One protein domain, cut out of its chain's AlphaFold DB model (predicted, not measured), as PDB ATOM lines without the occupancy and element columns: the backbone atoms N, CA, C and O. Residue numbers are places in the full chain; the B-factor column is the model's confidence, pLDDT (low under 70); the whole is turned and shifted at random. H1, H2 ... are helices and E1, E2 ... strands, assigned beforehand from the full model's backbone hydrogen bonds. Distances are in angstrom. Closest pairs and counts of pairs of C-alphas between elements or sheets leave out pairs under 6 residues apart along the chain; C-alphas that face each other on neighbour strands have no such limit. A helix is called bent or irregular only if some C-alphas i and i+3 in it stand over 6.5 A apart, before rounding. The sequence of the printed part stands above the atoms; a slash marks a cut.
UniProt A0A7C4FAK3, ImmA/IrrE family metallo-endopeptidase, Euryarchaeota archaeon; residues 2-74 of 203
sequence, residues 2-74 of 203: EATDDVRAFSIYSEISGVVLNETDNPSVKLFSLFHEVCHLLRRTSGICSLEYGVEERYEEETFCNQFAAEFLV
ATOM      1  N   GLU A   2     -12.453 -27.294  49.456       34.06
ATOM      2  CA  GLU A   2     -11.572 -27.090  48.299       34.06
ATOM      3  C   GLU A   2     -11.996 -25.738  47.722       34.06
ATOM      4  O   GLU A   2     -13.072 -25.637  47.144       34.06
ATOM      5  N   ALA A   3     -11.251 -24.684  48.055       34.06
ATOM      6  CA  ALA A   3     -11.418 -23.319  47.529       34.06
ATOM      7  C   ALA A   3     -10.300 -22.372  48.010       34.06
ATOM      8  O   ALA A   3     -10.154 -21.278  47.483       34.06
ATOM      9  N   THR A   4      -9.524 -22.749  49.034       38.34
ATOM     10  CA  THR A   4      -8.545 -21.847  49.664       38.34
ATOM     11  C   THR A   4      -7.171 -21.831  48.998       38.34
ATOM     12  O   THR A   4      -6.401 -20.923  49.289       38.34
ATOM     13  N   ASP A   5      -6.857 -22.789  48.123       38.91
ATOM     14  CA  ASP A   5      -5.524 -22.877  47.501       38.91
ATOM     15  C   ASP A   5      -5.324 -21.914  46.317       38.91
ATOM     16  O   ASP A   5      -4.187 -21.702  45.906       38.91
ATOM     17  N   ASP A   6      -6.388 -21.275  45.816       49.94
ATOM     18  CA  ASP A   6      -6.318 -20.391  44.637       49.94
ATOM     19  C   ASP A   6      -6.282 -18.888  44.956       49.94
ATOM     20  O   ASP A   6      -6.161 -18.049  44.060       49.94
ATOM     21  N   VAL A   7      -6.361 -18.511  46.235       55.00
ATOM     22  CA  VAL A   7      -6.311 -17.096  46.630       55.00
ATOM     23  C   VAL A   7      -4.853 -16.673  46.810       55.00
ATOM     24  O   VAL A   7      -4.175 -17.059  47.768       55.00
ATOM     25  N   ARG A   8      -4.354 -15.861  45.872       61.19
ATOM     26  CA  ARG A   8      -2.976 -15.335  45.897       61.19
ATOM     27  C   ARG A   8      -2.854 -13.990  46.606       61.19
ATOM     28  O   ARG A   8      -1.827 -13.724  47.229       61.19
ATOM     29  N   ALA A   9      -3.873 -13.144  46.520       63.94
ATOM     30  CA  ALA A   9      -3.933 -11.868  47.219       63.94
ATOM     31  C   ALA A   9      -5.376 -11.356  47.298       63.94
ATOM     32  O   ALA A   9      -6.247 -11.863  46.602       63.94
ATOM     33  N   PHE A  10      -5.630 -10.393  48.183       72.88
ATOM     34  CA  PHE A  10      -6.848  -9.583  48.157       72.88
ATOM     35  C   PHE A  10      -6.630  -8.259  48.893       72.88
ATOM     36  O   PHE A  10      -5.743  -8.137  49.750       72.88
ATOM     37  N   SER A  11      -7.480  -7.277  48.610       69.75
ATOM     38  CA  SER A  11      -7.479  -5.968  49.259       69.75
ATOM     39  C   SER A  11      -8.801  -5.673  49.960       69.75
ATOM     40  O   SER A  11      -9.884  -6.072  49.534       69.75
ATOM     41  N   ILE A  12      -8.713  -4.952  51.077       69.31
ATOM     42  CA  ILE A  12      -9.866  -4.455  51.828       69.31
ATOM     43  C   ILE A  12      -9.820  -2.934  51.790       69.31
ATOM     44  O   ILE A  12      -8.857  -2.331  52.267       69.31
ATOM     45  N   TYR A  13     -10.873  -2.316  51.259       63.66
ATOM     46  CA  TYR A  13     -11.063  -0.871  51.301       63.66
ATOM     47  C   TYR A  13     -11.951  -0.501  52.497       63.66
ATOM     48  O   TYR A  13     -13.118  -0.887  52.553       63.66
ATOM     49  N   SER A  14     -11.401   0.227  53.472       67.94
ATOM     50  CA  SER A  14     -12.130   0.733  54.648       67.94
ATOM     51  C   SER A  14     -11.496   2.042  55.151       67.94
ATOM     52  O   SER A  14     -10.627   2.588  54.473       67.94
ATOM     53  N   GLU A  15     -11.877   2.557  56.330       64.94
ATOM     54  CA  GLU A  15     -11.144   3.674  56.969       64.94
ATOM     55  C   GLU A  15      -9.645   3.360  57.146       64.94
ATOM     56  O   GLU A  15      -8.807   4.259  57.094       64.94
ATOM     57  N   ILE A  16      -9.305   2.073  57.291       67.94
ATOM     58  CA  ILE A  16      -7.942   1.547  57.208       67.94
ATOM     59  C   ILE A  16      -7.913   0.503  56.088       67.94
ATOM     60  O   ILE A  16      -8.432  -0.605  56.241       67.94
ATOM     61  N   SER A  17      -7.320   0.847  54.948       73.19
ATOM     62  CA  SER A  17      -7.166  -0.093  53.833       73.19
ATOM     63  C   SER A  17      -5.993  -1.047  54.058       73.19
ATOM     64  O   SER A  17      -4.952  -0.648  54.584       73.19
ATOM     65  N   GLY A  18      -6.145  -2.304  53.639       75.62
ATOM     66  CA  GLY A  18      -5.121  -3.340  53.782       75.62
ATOM     67  C   GLY A  18      -4.997  -4.212  52.538       75.62
ATOM     68  O   GLY A  18      -5.982  -4.437  51.840       75.62
ATOM     69  N   VAL A  19      -3.785  -4.706  52.280       81.62
ATOM     70  CA  VAL A  19      -3.480  -5.694  51.234       81.62
ATOM     71  C   VAL A  19      -2.954  -6.956  51.904       81.62
ATOM     72  O   VAL A  19      -2.052  -6.883  52.742       81.62
ATOM     73  N   VAL A  20      -3.503  -8.108  51.531       79.00
ATOM     74  CA  VAL A  20      -3.073  -9.426  52.001       79.00
ATOM     75  C   VAL A  20      -2.489 -10.193  50.824       79.00
ATOM     76  O   VAL A  20      -3.088 -10.240  49.758       79.00
ATOM     77  N   LEU A  21      -1.316 -10.796  51.020       81.19
ATOM     78  CA  LEU A  21      -0.602 -11.579  50.011       81.19
ATOM     79  C   LEU A  21      -0.389 -13.002  50.526       81.19
ATOM     80  O   LEU A  21      -0.125 -13.196  51.715       81.19
ATOM     81  N   ASN A  22      -0.435 -13.992  49.637       75.75
ATOM     82  CA  ASN A  22      -0.201 -15.383  49.999       75.75
ATOM     83  C   ASN A  22       1.256 -15.580  50.436       75.75
ATOM     84  O   ASN A  22       2.205 -15.281  49.712       75.75
ATOM     85  N   GLU A  23       1.449 -16.107  51.644       71.00
ATOM     86  CA  GLU A  23       2.766 -16.326  52.238       71.00
ATOM     87  C   GLU A  23       3.628 -17.293  51.417       71.00
ATOM     88  O   GLU A  23       4.856 -17.145  51.366       71.00
ATOM     89  N   THR A  24       2.999 -18.260  50.754       73.56
ATOM     90  CA  THR A  24       3.698 -19.324  50.035       73.56
ATOM     91  C   THR A  24       4.193 -18.893  48.654       73.56
ATOM     92  O   THR A  24       5.048 -19.581  48.090       73.56
ATOM     93  N   ASP A  25       3.795 -17.720  48.165       74.88
ATOM     94  CA  ASP A  25       4.281 -17.183  46.897       74.88
ATOM     95  C   ASP A  25       5.750 -16.736  46.966       74.88
ATOM     96  O   ASP A  25       6.288 -16.343  48.012       74.88
ATOM     97  N   ASN A  26       6.421 -16.800  45.814       79.56
ATOM     98  CA  ASN A  26       7.763 -16.252  45.633       79.56
ATOM     99  C   ASN A  26       7.737 -14.715  45.813       79.56
ATOM    100  O   ASN A  26       6.773 -14.083  45.375       79.56
ATOM    101  N   PRO A  27       8.773 -14.086  46.406       82.94
ATOM    102  CA  PRO A  27       8.879 -12.627  46.500       82.94
ATOM    103  C   PRO A  27       8.541 -11.854  45.217       82.94
ATOM    104  O   PRO A  27       7.826 -10.859  45.291       82.94
ATOM    105  N   SER A  28       8.978 -12.323  44.044       83.56
ATOM    106  CA  SER A  28       8.690 -11.646  42.771       83.56
ATOM    107  C   SER A  28       7.205 -11.707  42.386       83.56
ATOM    108  O   SER A  28       6.681 -10.782  41.775       83.56
ATOM    109  N   VAL A  29       6.522 -12.797  42.749       83.31
ATOM    110  CA  VAL A  29       5.076 -12.988  42.543       83.31
ATOM    111  C   VAL A  29       4.300 -12.097  43.512       83.31
ATOM    112  O   VAL A  29       3.406 -11.371  43.094       83.31
ATOM    113  N   LYS A  30       4.714 -12.058  44.784       86.19
ATOM    114  CA  LYS A  30       4.137 -11.165  45.801       86.19
ATOM    115  C   LYS A  30       4.229  -9.696  45.409       86.19
ATOM    116  O   LYS A  30       3.286  -8.953  45.654       86.19
ATOM    117  N   LEU A  31       5.350  -9.279  44.821       89.06
ATOM    118  CA  LEU A  31       5.542  -7.904  44.369       89.06
ATOM    119  C   LEU A  31       4.511  -7.519  43.301       89.06
ATOM    120  O   LEU A  31       3.910  -6.453  43.393       89.06
ATOM    121  N   PHE A  32       4.268  -8.400  42.329       90.25
ATOM    122  CA  PHE A  32       3.234  -8.177  41.322       90.25
ATOM    123  C   PHE A  32       1.839  -8.109  41.947       90.25
ATOM    124  O   PHE A  32       1.130  -7.125  41.740       90.25
ATOM    125  N   SER A  33       1.483  -9.099  42.773       86.81
ATOM    126  CA  SER A  33       0.195  -9.128  43.471       86.81
ATOM    127  C   SER A  33      -0.024  -7.877  44.330       86.81
ATOM    128  O   SER A  33      -1.107  -7.311  44.321       86.81
ATOM    129  N   LEU A  34       1.008  -7.373  45.014       90.31
ATOM    130  CA  LEU A  34       0.919  -6.140  45.800       90.31
ATOM    131  C   LEU A  34       0.482  -4.945  44.949       90.31
ATOM    132  O   LEU A  34      -0.437  -4.228  45.335       90.31
ATOM    133  N   PHE A  35       1.136  -4.710  43.810       91.69
ATOM    134  CA  PHE A  35       0.797  -3.566  42.962       91.69
ATOM    135  C   PHE A  35      -0.531  -3.742  42.228       91.69
ATOM    136  O   PHE A  35      -1.214  -2.752  41.965       91.69
ATOM    137  N   HIS A  36      -0.926  -4.986  41.960       88.31
ATOM    138  CA  HIS A  36      -2.260  -5.306  41.478       88.31
ATOM    139  C   HIS A  36      -3.329  -4.918  42.517       88.31
ATOM    140  O   HIS A  36      -4.240  -4.152  42.215       88.31
ATOM    141  N   GLU A  37      -3.165  -5.313  43.780       87.06
ATOM    142  CA  GLU A  37      -4.088  -4.936  44.858       87.06
ATOM    143  C   GLU A  37      -4.077  -3.428  45.162       87.06
ATOM    144  O   GLU A  37      -5.110  -2.830  45.462       87.06
ATOM    145  N   VAL A  38      -2.922  -2.765  45.032       89.56
ATOM    146  CA  VAL A  38      -2.845  -1.297  45.111       89.56
ATOM    147  C   VAL A  38      -3.695  -0.646  44.016       89.56
ATOM    148  O   VAL A  38      -4.360   0.350  44.292       89.56
ATOM    149  N   CYS A  39      -3.730  -1.198  42.801       89.12
ATOM    150  CA  CYS A  39      -4.621  -0.706  41.751       89.12
ATOM    151  C   CYS A  39      -6.097  -0.814  42.149       89.12
ATOM    152  O   CYS A  39      -6.817   0.179  42.030       89.12
ATOM    153  N   HIS A  40      -6.537  -1.957  42.679       84.88
ATOM    154  CA  HIS A  40      -7.907  -2.124  43.176       84.88
ATOM    155  C   HIS A  40      -8.253  -1.096  44.262       84.88
ATOM    156  O   HIS A  40      -9.286  -0.419  44.194       84.88
ATOM    157  N   LEU A  41      -7.334  -0.860  45.207       84.94
ATOM    158  CA  LEU A  41      -7.498   0.184  46.222       84.94
ATOM    159  C   LEU A  41      -7.632   1.587  45.612       84.94
ATOM    160  O   LEU A  41      -8.510   2.351  46.022       84.94
ATOM    161  N   LEU A  42      -6.797   1.934  44.626       85.94
ATOM    162  CA  LEU A  42      -6.858   3.228  43.934       85.94
ATOM    163  C   LEU A  42      -8.166   3.402  43.154       85.94
ATOM    164  O   LEU A  42      -8.708   4.507  43.093       85.94
ATOM    165  N   ARG A  43      -8.696   2.312  42.592       82.25
ATOM    166  CA  ARG A  43      -9.970   2.290  41.868       82.25
ATOM    167  C   ARG A  43     -11.195   2.229  42.777       82.25
ATOM    168  O   ARG A  43     -12.303   2.431  42.288       82.25
ATOM    169  N   ARG A  44     -10.998   2.042  44.089       74.88
ATOM    170  CA  ARG A  44     -12.059   1.855  45.097       74.88
ATOM    171  C   ARG A  44     -12.967   0.668  44.785       74.88
ATOM    172  O   ARG A  44     -14.155   0.685  45.101       74.88
ATOM    173  N   THR A  45     -12.403  -0.351  44.165       67.19
ATOM    174  CA  THR A  45     -13.093  -1.579  43.812       67.19
ATOM    175  C   THR A  45     -12.527  -2.678  44.701       67.19
ATOM    176  O   THR A  45     -11.444  -3.201  44.483       67.19
ATOM    177  N   SER A  46     -13.197  -2.943  45.821       55.22
ATOM    178  CA  SER A  46     -12.775  -3.978  46.769       55.22
ATOM    179  C   SER A  46     -13.331  -5.337  46.349       55.22
ATOM    180  O   SER A  46     -14.551  -5.467  46.219       55.22
ATOM    181  N   GLY A  47     -12.472  -6.345  46.205       54.25
ATOM    182  CA  GLY A  47     -12.848  -7.717  45.863       54.25
ATOM    183  C   GLY A  47     -11.861  -8.748  46.421       54.25
ATOM    184  O   GLY A  47     -10.717  -8.428  46.729       54.25
ATOM    185  N   ILE A  48     -12.329  -9.988  46.601       50.22
ATOM    186  CA  ILE A  48     -11.477 -11.157  46.868       50.22
ATOM    187  C   ILE A  48     -11.076 -11.702  45.496       50.22
ATOM    188  O   ILE A  48     -11.941 -12.238  44.803       50.22
ATOM    189  N   CYS A  49      -9.811 -11.551  45.100       51.09
ATOM    190  CA  CYS A  49      -9.367 -11.910  43.754       51.09
ATOM    191  C   CYS A  49      -8.567 -13.224  43.737       51.09
ATOM    192  O   CYS A  49      -7.603 -13.421  44.480       51.09
ATOM    193  N   SER A  50      -8.955 -14.133  42.843       49.66
ATOM    194  CA  SER A  50      -8.097 -15.232  42.397       49.66
ATOM    195  C   SER A  50      -7.301 -14.721  41.199       49.66
ATOM    196  O   SER A  50      -7.825 -14.613  40.095       49.66
ATOM    197  N   LEU A  51      -6.044 -14.336  41.432       52.00
ATOM    198  CA  LEU A  51      -5.140 -13.820  40.403       52.00
ATOM    199  C   LEU A  51      -4.735 -14.936  39.431       52.00
ATOM    200  O   LEU A  51      -3.715 -15.609  39.621       52.00
ATOM    201  N   GLU A  52      -5.499 -15.105  38.357       51.41
ATOM    202  CA  GLU A  52      -5.000 -15.779  37.165       51.41
ATOM    203  C   GLU A  52      -4.216 -14.783  36.301       51.41
ATOM    204  O   GLU A  52      -4.727 -13.786  35.791       51.41
ATOM    205  N   TYR A  53      -2.926 -15.062  36.116       49.09
ATOM    206  CA  TYR A  53      -2.071 -14.318  35.197       49.09
ATOM    207  C   TYR A  53      -2.498 -14.613  33.749       49.09
ATOM    208  O   TYR A  53      -2.013 -15.568  33.125       49.09
ATOM    209  N   GLY A  54      -3.415 -13.807  33.214       50.03
ATOM    210  CA  GLY A  54      -3.968 -13.978  31.875       50.03
ATOM    211  C   GLY A  54      -4.649 -12.727  31.326       50.03
ATOM    212  O   GLY A  54      -5.060 -11.832  32.058       50.03
ATOM    213  N   VAL A  55      -4.757 -12.666  29.996       47.72
ATOM    214  CA  VAL A  55      -5.646 -11.727  29.300       47.72
ATOM    215  C   VAL A  55      -7.035 -12.359  29.291       47.72
ATOM    216  O   VAL A  55      -7.421 -13.013  28.319       47.72
ATOM    217  N   GLU A  56      -7.746 -12.259  30.408       53.16
ATOM    218  CA  GLU A  56      -9.137 -12.692  30.481       53.16
ATOM    219  C   GLU A  56     -10.054 -11.533  30.096       53.16
ATOM    220  O   GLU A  56     -10.347 -10.641  30.887       53.16
ATOM    221  N   GLU A  57     -10.547 -11.567  28.857       50.06
ATOM    222  CA  GLU A  57     -11.455 -10.559  28.282       50.06
ATOM    223  C   GLU A  57     -12.771 -10.381  29.066       50.06
ATOM    224  O   GLU A  57     -13.515  -9.440  28.811       50.06
ATOM    225  N   ARG A  58     -13.075 -11.267  30.026       52.84
ATOM    226  CA  ARG A  58     -14.294 -11.209  30.842       52.84
ATOM    227  C   ARG A  58     -14.201 -10.302  32.072       52.84
ATOM    228  O   ARG A  58     -15.250  -9.981  32.624       52.84
ATOM    229  N   TYR A  59     -13.007  -9.846  32.462       68.12
ATOM    230  CA  TYR A  59     -12.819  -8.992  33.637       68.12
ATOM    231  C   TYR A  59     -11.969  -7.763  33.282       68.12
ATOM    232  O   TYR A  59     -10.743  -7.755  33.418       68.12
ATOM    233  N   GLU A  60     -12.631  -6.701  32.804       77.75
ATOM    234  CA  GLU A  60     -11.973  -5.433  32.436       77.75
ATOM    235  C   GLU A  60     -11.165  -4.833  33.595       77.75
ATOM    236  O   GLU A  60     -10.125  -4.205  33.388       77.75
ATOM    237  N   GLU A  61     -11.635  -5.031  34.825       81.31
ATOM    238  CA  GLU A  61     -10.988  -4.503  36.018       81.31
ATOM    239  C   GLU A  61      -9.670  -5.215  36.337       81.31
ATOM    240  O   GLU A  61      -8.637  -4.556  36.459       81.31
ATOM    241  N   GLU A  62      -9.689  -6.547  36.357       81.69
ATOM    242  CA  GLU A  62      -8.508  -7.401  36.535       81.69
ATOM    243  C   GLU A  62      -7.466  -7.136  35.446       81.69
ATOM    244  O   GLU A  62      -6.275  -6.975  35.715       81.69
ATOM    245  N   THR A  63      -7.922  -7.016  34.194       84.06
ATOM    246  CA  THR A  63      -7.047  -6.700  33.059       84.06
ATOM    247  C   THR A  63      -6.375  -5.344  33.248       84.06
ATOM    248  O   THR A  63      -5.169  -5.217  33.029       84.06
ATOM    249  N   PHE A  64      -7.121  -4.335  33.696       88.19
ATOM    250  CA  PHE A  64      -6.559  -3.022  33.985       88.19
ATOM    251  C   PHE A  64      -5.552  -3.074  35.138       88.19
ATOM    252  O   PHE A  64      -4.481  -2.485  35.022       88.19
ATOM    253  N   CYS A  65      -5.849  -3.775  36.234       87.69
ATOM    254  CA  CYS A  65      -4.925  -3.848  37.366       87.69
ATOM    255  C   CYS A  65      -3.674  -4.678  37.064       87.69
ATOM    256  O   CYS A  65      -2.577  -4.299  37.480       87.69
ATOM    257  N   ASN A  66      -3.784  -5.703  36.218       88.56
ATOM    258  CA  ASN A  66      -2.632  -6.390  35.637       88.56
ATOM    259  C   ASN A  66      -1.779  -5.456  34.770       88.56
ATOM    260  O   ASN A  66      -0.555  -5.438  34.907       88.56
ATOM    261  N   GLN A  67      -2.401  -4.648  33.905       91.44
ATOM    262  CA  GLN A  67      -1.686  -3.656  33.097       91.44
ATOM    263  C   GLN A  67      -1.019  -2.584  33.963       91.44
ATOM    264  O   GLN A  67       0.138  -2.247  33.716       91.44
ATOM    265  N   PHE A  68      -1.707  -2.092  34.995       93.62
ATOM    266  CA  PHE A  68      -1.162  -1.140  35.957       93.62
ATOM    267  C   PHE A  68       0.069  -1.710  36.662       93.62
ATOM    268  O   PHE A  68       1.124  -1.082  36.639       93.62
ATOM    269  N   ALA A  69      -0.036  -2.907  37.249       93.12
ATOM    270  CA  ALA A  69       1.070  -3.533  37.967       93.12
ATOM    271  C   ALA A  69       2.263  -3.796  37.037       93.12
ATOM    272  O   ALA A  69       3.408  -3.525  37.401       93.12
ATOM    273  N   ALA A  70       2.001  -4.265  35.813       93.31
ATOM    274  CA  ALA A  70       3.032  -4.517  34.814       93.31
ATOM    275  C   ALA A  70       3.724  -3.225  34.334       93.31
ATOM    276  O   ALA A  70       4.941  -3.222  34.177       93.31
ATOM    277  N   GLU A  71       2.981  -2.133  34.115       95.69
ATOM    278  CA  GLU A  71       3.550  -0.821  33.763       95.69
ATOM    279  C   GLU A  71       4.346  -0.222  34.921       95.69
ATOM    280  O   GLU A  71       5.432   0.305  34.701       95.69
ATOM    281  N   PHE A  72       3.833  -0.327  36.146       96.00
ATOM    282  CA  PHE A  72       4.485   0.221  37.329       96.00
ATOM    283  C   PHE A  72       5.818  -0.479  37.615       96.00
ATOM    284  O   PHE A  72       6.820   0.177  37.887       96.00
ATOM    285  N   LEU A  73       5.829  -1.814  37.560       96.00
ATOM    286  CA  LEU A  73       7.011  -2.618  37.871       96.00
ATOM    287  C   LEU A  73       8.015  -2.684  36.720       96.00
ATOM    288  O   LEU A  73       9.209  -2.830  36.961       96.00
ATOM    289  N   VAL A  74       7.535  -2.603  35.479       97.12
ATOM    290  CA  VAL A  74       8.360  -2.698  34.271       97.12
ATOM    291  C   VAL A  74       7.964  -1.563  33.313       97.12
ATOM    292  O   VAL A  74       7.183  -1.778  32.372       97.12
TER     293      VAL A  74
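AT A GLANCE: This is residues 2 to 74 of the 203 residues of the protein "ImmA/IrrE family metallo-endopeptidase" of Euryarchaeota archaeon (UniProt A0A7C4FAK3). Helix H1 runs through the middle of this small domain, with a hairpin of two short strands, E1 and E2, over one side of it and helix H2 crossing it on the other side. From the far end of H1 a long loop, residues 44 to 59, passes beside E1 with residues 48 to 49 and then leads to H2. The printed part has 73 residues, with two named strands and two named helices in the order E1, E2, H1, H2. The sheet, in the order E1 - E2, is antiparallel, and the class is mixed, helices and strands. The whole is compact, with a radius of gyration of the C-alphas of 11.7 A and spans of 31 by 27 by 24 A.

IN THESE COORDINATES: Begin at Glu 2 and go along residues 2 to 8 to find C-alpha 9 at (-3.933, -11.868, 47.219), where E1, residues 9 to 12, begins. After residues 13 to 17 comes E2, residues 18 to 21. Next look for C-alpha 27 at (8.879, -12.627, 46.500): from there H1, residues 27 to 43, runs 24.5 A from first to last C-alpha. H2, residues 60 to 73, runs 19.9 A and ends with C-alpha 73 at (7.011, -2.618, 37.871). Neither helix is bent.

HOW THE PARTS SIT: Start with the hairpin of E1 and E2, antiparallel neighbours with 169 degrees between their directions. Among the C-alphas that face each other are 9 and 21, 4.4 A apart. Look for N 10 and O 20 at 3.0 A and N 12 and O 18 at 2.9 A, both within hydrogen-bond range. Residues 9 to 10 of E1 also make a short antiparallel pairing with residues 48 to 49. Turn to H1: its closest C-alpha pair with E1 is that of Ser 11 and Glu 37, 5.7 A. With E2 the closest C-alphas are those of Leu 21 and Lys 30, 6.4 A. H1 and H2 touch, closest at the C-alphas of Phe 35 and Ala 69, 5.0 A. Their lines stand at a steep tilt of 56 degrees, and they run opposite ways. H2 is apart from E1 and from E2. In H1 and H2 every O i to N i+4 pair is within hydrogen-bond range.

THE WHOLE: The two C-alphas farthest apart are those of Glu 2 and Val 74, 34.5 A. The printed part has no cut. The links E1 to E2 and E2 to H1 are tight, while H1 to H2 is a long link of 16 residues. In the B-factor column the mean pLDDT of the printed part is 72.8; look for values under 70 at residues 2 to 9, 11 to 16 and 45 to 59 of this model.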